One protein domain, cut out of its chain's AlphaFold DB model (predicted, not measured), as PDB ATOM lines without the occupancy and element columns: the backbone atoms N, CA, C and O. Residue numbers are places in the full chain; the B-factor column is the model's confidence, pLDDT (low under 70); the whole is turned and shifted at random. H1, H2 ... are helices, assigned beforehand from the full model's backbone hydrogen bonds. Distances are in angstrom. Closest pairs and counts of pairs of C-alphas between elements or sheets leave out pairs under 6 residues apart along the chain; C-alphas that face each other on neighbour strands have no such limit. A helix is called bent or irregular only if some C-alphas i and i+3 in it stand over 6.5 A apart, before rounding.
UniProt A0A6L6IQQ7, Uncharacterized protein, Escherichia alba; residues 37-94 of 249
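Overview. This is residues 37 to 94 of the 249 residues of an uncharacterized protein of Escherichia alba (UniProt A0A6L6IQQ7). The domain is an open hook of two helices of unequal length: H1 runs out to a loop, residues 55 to 60, and the much longer H2 runs back past it with a gap left between the two. The helices make no core, the whole lies nearly in one plane, and H2 makes most of the length. The printed part has 58 residues, with two named helices in the order H1, H2 and no named strand; the class is all helix. It is extended, with a radius of gyration of the C-alphas of 17.8 A, and the C-alphas span 58 by 26 by 7 A.

Along the chain. H1, residues 37 to 54, begins at C-alpha 37 at (37.332, -47.084, 10.520) and ends at C-alpha 54 at (48.036, -26.532, 21.455), 25.6 A from first to last C-alpha; x, y and z rise between these two points. H2, residues 61 to 94, goes from C-alpha 61 at (38.451, -23.002, 15.518) to C-alpha 94 at (12.587, -48.673, -16.008), 48.2 A, and here x, y and z fall. H2 is neither bent nor irregular, but only just: C-alphas 62 and 65 are 6.0 A apart.

Arrangement. H1 and H2 are apart, with no C-alpha of the one within 8 A of the other. A short link of 6 residues joins them. Residues 37 to 50, 52 to 60 and 62 to 94 stand free. In H1 every O i to N i+4 pair is within hydrogen-bond range; in H2 28 of 30 are.

Size, cuts and confidence. The C-alphas of Gly 55 and Asn 94, the two farthest apart, are 57.9 A from each other. The first and last printed C-alphas, of Leu 37 and Asn 94, are 36.3 A apart. The printed part has no cut. Its mean pLDDT is 73.3; residues 54 to 66 and 89 to 94 are under 70.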
ATOM      1  N   LEU A  37      37.693 -47.418   9.137       78.94
ATOM      2  CA  LEU A  37      37.332 -47.084  10.520       78.94
ATOM      3  C   LEU A  37      38.574 -46.915  11.399       78.94
ATOM      4  O   LEU A  37      38.630 -45.988  12.206       78.94
ATOM      5  N   LEU A  38      39.593 -47.755  11.199       84.06
ATOM      6  CA  LEU A  38      40.860 -47.646  11.914       84.06
ATOM      7  C   LEU A  38      41.601 -46.348  11.552       84.06
ATOM      8  O   LEU A  38      42.068 -45.647  12.444       84.06
ATOM      9  N   TRP A  39      41.643 -45.980  10.266       82.31
ATOM     10  CA  TRP A  39      42.211 -44.701   9.817       82.31
ATOM     11  C   TRP A  39      41.405 -43.489  10.300       82.31
ATOM     12  O   TRP A  39      41.994 -42.490  10.709       82.31
ATOM     13  N   GLY A  40      40.074 -43.581  10.318       86.44
ATOM     14  CA  GLY A  40      39.199 -42.542  10.861       86.44
ATOM     15  C   GLY A  40      39.424 -42.319  12.357       86.44
ATOM     16  O   GLY A  40      39.596 -41.181  12.788       86.44
ATOM     17  N   LEU A  41      39.509 -43.396  13.144       89.25
ATOM     18  CA  LEU A  41      39.807 -43.328  14.578       89.25
ATOM     19  C   LEU A  41      41.211 -42.776  14.848       89.25
ATOM     20  O   LEU A  41      41.383 -41.968  15.760       89.25
ATOM     21  N   TRP A  42      42.200 -43.150  14.034       89.44
ATOM     22  CA  TRP A  42      43.558 -42.617  14.151       89.44
ATOM     23  C   TRP A  42      43.613 -41.118  13.820       89.44
ATOM     24  O   TRP A  42      44.238 -40.344  14.545       89.44
ATOM     25  N   GLY A  43      42.880 -40.681  12.789       85.75
ATOM     26  CA  GLY A  43      42.733 -39.268  12.435       85.75
ATOM     27  C   GLY A  43      42.040 -38.447  13.526       85.75
ATOM     28  O   GLY A  43      42.536 -37.386  13.899       85.75
ATOM     29  N   ILE A  44      40.944 -38.957  14.098       85.44
ATOM     30  CA  ILE A  44      40.245 -38.312  15.222       85.44
ATOM     31  C   ILE A  44      41.173 -38.207  16.440       85.44
ATOM     32  O   ILE A  44      41.253 -37.147  17.060       85.44
ATOM     33  N   GLY A  45      41.933 -39.263  16.746       87.38
ATOM     34  CA  GLY A  45      42.926 -39.255  17.820       87.38
ATOM     35  C   GLY A  45      44.018 -38.200  17.620       87.38
ATOM     36  O   GLY A  45      44.383 -37.508  18.570       87.38
ATOM     37  N   LEU A  46      44.493 -38.011  16.386       85.38
ATOM     38  CA  LEU A  46      45.499 -36.999  16.056       85.38
ATOM     39  C   LEU A  46      44.947 -35.575  16.193       85.38
ATOM     40  O   LEU A  46      45.652 -34.699  16.691       85.38
ATOM     41  N   VAL A  47      43.682 -35.349  15.826       78.88
ATOM     42  CA  VAL A  47      42.994 -34.063  16.030       78.88
ATOM     43  C   VAL A  47      42.813 -33.775  17.519       78.88
ATOM     44  O   VAL A  47      43.143 -32.678  17.961       78.88
ATOM     45  N   ILE A  48      42.373 -34.757  18.313       81.38
ATOM     46  CA  ILE A  48      42.248 -34.611  19.772       81.38
ATOM     47  C   ILE A  48      43.618 -34.316  20.396       81.38
ATOM     48  O   ILE A  48      43.738 -33.400  21.206       81.38
ATOM     49  N   TRP A  49      44.672 -35.024  19.985       83.62
ATOM     50  CA  TRP A  49      46.032 -34.776  20.465       83.62
ATOM     51  C   TRP A  49      46.540 -33.378  20.087       83.62
ATOM     52  O   TRP A  49      47.148 -32.707  20.917       83.62
ATOM     53  N   LEU A  50      46.250 -32.899  18.872       76.56
ATOM     54  CA  LEU A  50      46.575 -31.536  18.435       76.56
ATOM     55  C   LEU A  50      45.828 -30.476  19.249       76.56
ATOM     56  O   LEU A  50      46.428 -29.473  19.635       76.56
ATOM     57  N   VAL A  51      44.548 -30.706  19.546       73.00
ATOM     58  CA  VAL A  51      43.720 -29.810  20.366       73.00
ATOM     59  C   VAL A  51      44.247 -29.746  21.801       73.00
ATOM     60  O   VAL A  51      44.423 -28.658  22.344       73.00
ATOM     61  N   VAL A  52      44.589 -30.892  22.392       75.00
ATOM     62  CA  VAL A  52      45.150 -30.963  23.751       75.00
ATOM     63  C   VAL A  52      46.559 -30.361  23.814       75.00
ATOM     64  O   VAL A  52      46.890 -29.671  24.776       75.00
ATOM     65  N   LYS A  53      47.390 -30.562  22.784       74.81
ATOM     66  CA  LYS A  53      48.778 -30.073  22.749       74.81
ATOM     67  C   LYS A  53      48.894 -28.567  22.513       74.81
ATOM     68  O   LYS A  53      49.886 -27.970  22.920       74.81
ATOM     69  N   THR A  54      47.926 -27.946  21.844       61.25
ATOM     70  CA  THR A  54      48.036 -26.532  21.455       61.25
ATOM     71  C   THR A  54      47.461 -25.559  22.480       61.25
ATOM     72  O   THR A  54      47.735 -24.366  22.367       61.25
ATOM     73  N   GLY A  55      46.738 -26.031  23.507       63.41
ATOM     74  CA  GLY A  55      46.412 -25.267  24.725       63.41
ATOM     75  C   GLY A  55      45.713 -23.912  24.523       63.41
ATOM     76  O   GLY A  55      45.651 -23.113  25.454       63.41
ATOM     77  N   LYS A  56      45.215 -23.617  23.318       61.47
ATOM     78  CA  LYS A  56      44.580 -22.350  22.938       61.47
ATOM     79  C   LYS A  56      43.376 -22.667  22.060       61.47
ATOM     80  O   LYS A  56      43.490 -22.755  20.840       61.47
ATOM     81  N   ALA A  57      42.232 -22.874  22.704       57.16
ATOM     82  CA  ALA A  57      40.998 -23.307  22.056       57.16
ATOM     83  C   ALA A  57      40.287 -22.204  21.242       57.16
ATOM     84  O   ALA A  57      39.412 -22.525  20.445       57.16
ATOM     85  N   ASP A  58      40.664 -20.926  21.367       57.62
ATOM     86  CA  ASP A  58      39.700 -19.860  21.048       57.62
ATOM     87  C   ASP A  58      39.881 -19.086  19.734       57.62
ATOM     88  O   ASP A  58      39.020 -18.275  19.407       57.62
ATOM     89  N   ILE A  59      40.935 -19.296  18.930       51.91
ATOM     90  CA  ILE A  59      41.159 -18.423  17.744       51.91
ATOM     91  C   ILE A  59      41.355 -19.173  16.415       51.91
ATOM     92  O   ILE A  59      41.075 -18.620  15.356       51.91
ATOM     93  N   LEU A  60      41.713 -20.460  16.428       51.97
ATOM     94  CA  LEU A  60      41.868 -21.262  15.198       51.97
ATOM     95  C   LEU A  60      40.614 -22.068  14.813       51.97
ATOM     96  O   LEU A  60      40.536 -22.609  13.710       51.97
ATOM     97  N   PHE A  61      39.615 -22.132  15.699       54.47
ATOM     98  CA  PHE A  61      38.451 -23.002  15.518       54.47
ATOM     99  C   PHE A  61      37.385 -22.418  14.582       54.47
ATOM    100  O   PHE A  61      36.617 -23.179  14.004       54.47
ATOM    101  N   LYS A  62      37.332 -21.094  14.378       55.09
ATOM    102  CA  LYS A  62      36.258 -20.456  13.593       55.09
ATOM    103  C   LYS A  62      36.464 -20.550  12.074       55.09
ATOM    104  O   LYS A  62      35.491 -20.678  11.341       55.09
ATOM    105  N   GLU A  63      37.716 -20.544  11.617       57.94
ATOM    106  CA  GLU A  63      38.072 -20.619  10.189       57.94
ATOM    107  C   GLU A  63      38.187 -22.074   9.700       57.94
ATOM    108  O   GLU A  63      37.594 -22.455   8.691       57.94
ATOM    109  N   HIS A  64      38.888 -22.940  10.439       64.50
ATOM    110  CA  HIS A  64      39.177 -24.291   9.948       64.50
ATOM    111  C   HIS A  64      38.016 -25.278  10.107       64.50
ATOM    112  O   HIS A  64      37.894 -26.185   9.286       64.50
ATOM    113  N   THR A  65      37.121 -25.108  11.089       62.41
ATOM    114  CA  THR A  65      35.931 -25.977  11.189       62.41
ATOM    115  C   THR A  65      34.949 -25.727  10.057       62.41
ATOM    116  O   THR A  65      34.401 -26.684   9.516       62.41
ATOM    117  N   ALA A  66      34.786 -24.474   9.626       68.81
ATOM    118  CA  ALA A  66      33.971 -24.135   8.467       68.81
ATOM    119  C   ALA A  66      34.519 -24.801   7.196       68.81
ATOM    120  O   ALA A  66      33.760 -25.411   6.443       68.81
ATOM    121  N   ILE A  67      35.841 -24.778   6.995       76.12
ATOM    122  CA  ILE A  67      36.496 -25.454   5.866       76.12
ATOM    123  C   ILE A  67      36.336 -26.981   5.968       76.12
ATOM    124  O   ILE A  67      35.978 -27.630   4.991       76.12
ATOM    125  N   PHE A  68      36.516 -27.585   7.143       73.62
ATOM    126  CA  PHE A  68      36.342 -29.034   7.302       73.62
ATOM    127  C   PHE A  68      34.894 -29.498   7.120       73.62
ATOM    128  O   PHE A  68      34.663 -30.546   6.512       73.62
ATOM    129  N   ILE A  69      33.915 -28.740   7.617       78.25
ATOM    130  CA  ILE A  69      32.489 -29.047   7.457       78.25
ATOM    131  C   ILE A  69      32.091 -28.897   5.991       78.25
ATOM    132  O   ILE A  69      31.413 -29.771   5.461       78.25
ATOM    133  N   THR A  70      32.550 -27.843   5.314       78.88
ATOM    134  CA  THR A  70      32.274 -27.631   3.885       78.88
ATOM    135  C   THR A  70      32.936 -28.690   3.015       78.88
ATOM    136  O   THR A  70      32.266 -29.242   2.149       78.88
ATOM    137  N   VAL A  71      34.189 -29.066   3.281       83.94
ATOM    138  CA  VAL A  71      34.845 -30.180   2.581       83.94
ATOM    139  C   VAL A  71      34.087 -31.486   2.822       83.94
ATOM    140  O   VAL A  71      33.777 -32.177   1.861       83.94
ATOM    141  N   ASN A  72      33.672 -31.795   4.056       75.62
ATOM    142  CA  ASN A  72      32.883 -33.003   4.333       75.62
ATOM    143  C   ASN A  72      31.482 -32.975   3.698       75.62
ATOM    144  O   ASN A  72      31.013 -34.010   3.229       75.62
ATOM    145  N   LEU A  73      30.827 -31.814   3.619       81.94
ATOM    146  CA  LEU A  73      29.553 -31.647   2.910       81.94
ATOM    147  C   LEU A  73      29.715 -31.788   1.395       81.94
ATOM    148  O   LEU A  73      28.857 -32.381   0.750       81.94
ATOM    149  N   ILE A  74      30.816 -31.300   0.821       83.19
ATOM    150  CA  ILE A  74      31.110 -31.423  -0.613       83.19
ATOM    151  C   ILE A  74      31.500 -32.863  -0.962       83.19
ATOM    152  O   ILE A  74      31.008 -33.412  -1.952       83.19
ATOM    153  N   THR A  75      32.341 -33.508  -0.152       75.75
ATOM    154  CA  THR A  75      32.753 -34.901  -0.358       75.75
ATOM    155  C   THR A  75      31.587 -35.857  -0.102       75.75
ATOM    156  O   THR A  75      31.283 -36.687  -0.958       75.75
ATOM    157  N   GLY A  76      30.854 -35.694   1.003       78.69
ATOM    158  CA  GLY A  76      29.641 -36.464   1.297       78.69
ATOM    159  C   GLY A  76      28.528 -36.219   0.274       78.69
ATOM    160  O   GLY A  76      27.892 -37.162  -0.200       78.69
ATOM    161  N   GLY A  77      28.355 -34.968  -0.155       83.12
ATOM    162  CA  GLY A  77      27.424 -34.574  -1.208       83.12
ATOM    163  C   GLY A  77      27.772 -35.171  -2.572       83.12
ATOM    164  O   GLY A  77      26.873 -35.620  -3.276       83.12
ATOM    165  N   SER A  78      29.058 -35.268  -2.934       80.06
ATOM    166  CA  SER A  78      29.497 -35.915  -4.181       80.06
ATOM    167  C   SER A  78      29.247 -37.422  -4.189       80.06
ATOM    168  O   SER A  78      28.858 -37.964  -5.227       80.06
ATOM    169  N   LEU A  79      29.407 -38.109  -3.052       73.69
ATOM    170  CA  LEU A  79      29.076 -39.536  -2.946       73.69
ATOM    171  C   LEU A  79      27.564 -39.778  -3.033       73.69
ATOM    172  O   LEU A  79      27.123 -40.671  -3.758       73.69
ATOM    173  N   LEU A  80      26.756 -38.947  -2.368       76.81
ATOM    174  CA  LEU A  80      25.299 -39.022  -2.490       76.81
ATOM    175  C   LEU A  80      24.836 -38.678  -3.909       76.81
ATOM    176  O   LEU A  80      23.979 -39.367  -4.454       76.81
ATOM    177  N   TRP A  81      25.430 -37.672  -4.553       77.62
ATOM    178  CA  TRP A  81      25.076 -37.268  -5.914       77.62
ATOM    179  C   TRP A  81      25.442 -38.330  -6.953       77.62
ATOM    180  O   TRP A  81      24.634 -38.630  -7.832       77.62
ATOM    181  N   THR A  82      26.623 -38.946  -6.843       77.25
ATOM    182  CA  THR A  82      27.037 -40.047  -7.730       77.25
ATOM    183  C   THR A  82      26.196 -41.303  -7.502       77.25
ATOM    184  O   THR A  82      25.710 -41.880  -8.479       77.25
ATOM    185  N   GLY A  83      25.909 -41.662  -6.245       80.06
ATOM    186  CA  GLY A  83      24.979 -42.742  -5.903       80.06
ATOM    187  C   GLY A  83      23.567 -42.499  -6.448       80.06
ATOM    188  O   GLY A  83      22.999 -43.352  -7.131       80.06
ATOM    189  N   MET A  84      23.027 -41.293  -6.260       80.44
ATOM    190  CA  MET A  84      21.698 -40.914  -6.745       80.44
ATOM    191  C   MET A  84      21.650 -40.820  -8.278       80.44
ATOM    192  O   MET A  84      20.617 -41.118  -8.873       80.44
ATOM    193  N   ARG A  85      22.764 -40.503  -8.954       79.88
ATOM    194  CA  ARG A  85      22.862 -40.557 -10.424       79.88
ATOM    195  C   ARG A  85      22.826 -41.976 -10.974       79.88
ATOM    196  O   ARG A  85      22.223 -42.194 -12.026       79.88
ATOM    197  N   ILE A  86      23.459 -42.925 -10.285       75.75
ATOM    198  CA  ILE A  86      23.412 -44.349 -10.640       75.75
ATOM    199  C   ILE A  86      21.984 -44.871 -10.449       75.75
ATOM    200  O   ILE A  86      21.415 -45.437 -11.383       75.75
ATOM    201  N   VAL A  87      21.356 -44.568  -9.307       74.88
ATOM    202  CA  VAL A  87      19.951 -44.916  -9.033       74.88
ATOM    203  C   VAL A  87      19.010 -44.274 -10.054       74.88
ATOM    204  O   VAL A  87      18.158 -44.958 -10.614       74.88
ATOM    205  N   MET A  88      19.190 -42.995 -10.397       76.25
ATOM    206  CA  MET A  88      18.368 -42.339 -11.418       76.25
ATOM    207  C   MET A  88      18.583 -42.912 -12.823       76.25
ATOM    208  O   MET A  88      17.622 -42.978 -13.584       76.25
ATOM    209  N   LYS A  89      19.784 -43.382 -13.186       68.12
ATOM    210  CA  LYS A  89      19.991 -44.115 -14.450       68.12
ATOM    211  C   LYS A  89      19.263 -45.461 -14.458       68.12
ATOM    212  O   LYS A  89      18.704 -45.822 -15.490       68.12
ATOM    213  N   ILE A  90      19.225 -46.164 -13.326       69.94
ATOM    214  CA  ILE A  90      18.509 -47.442 -13.176       69.94
ATOM    215  C   ILE A  90      16.989 -47.217 -13.234       69.94
ATOM    216  O   ILE A  90      16.299 -47.873 -14.012       69.94
ATOM    217  N   LEU A  91      16.468 -46.215 -12.519       66.62
ATOM    218  CA  LEU A  91      15.043 -45.868 -12.537       66.62
ATOM    219  C   LEU A  91      14.592 -45.301 -13.893       66.62
ATOM    220  O   LEU A  91      13.486 -45.590 -14.345       66.62
ATOM    221  N   LYS A  92      15.448 -44.548 -14.596       53.16
ATOM    222  CA  LYS A  92      15.150 -44.031 -15.942       53.16
ATOM    223  C   LYS A  92      15.195 -45.123 -17.017       53.16
ATOM    224  O   LYS A  92      14.500 -44.992 -18.018       53.16
ATOM    225  N   ARG A  93      15.925 -46.224 -16.789       53.00
ATOM    226  CA  ARG A  93      15.856 -47.431 -17.632       53.00
ATOM    227  C   ARG A  93      14.533 -48.185 -17.459       53.00
ATOM    228  O   ARG A  93      14.072 -48.790 -18.416       53.00
ATOM    229  N   ASN A  94      13.902 -48.084 -16.286       54.03
ATOM    230  CA  ASN A  94      12.587 -48.673 -16.008       54.03
ATOM    231  C   ASN A  94      11.416 -47.783 -16.486       54.03
ATOM    232  O   ASN A  94      10.364 -48.273 -16.874       54.03
TER     233      ASN A  94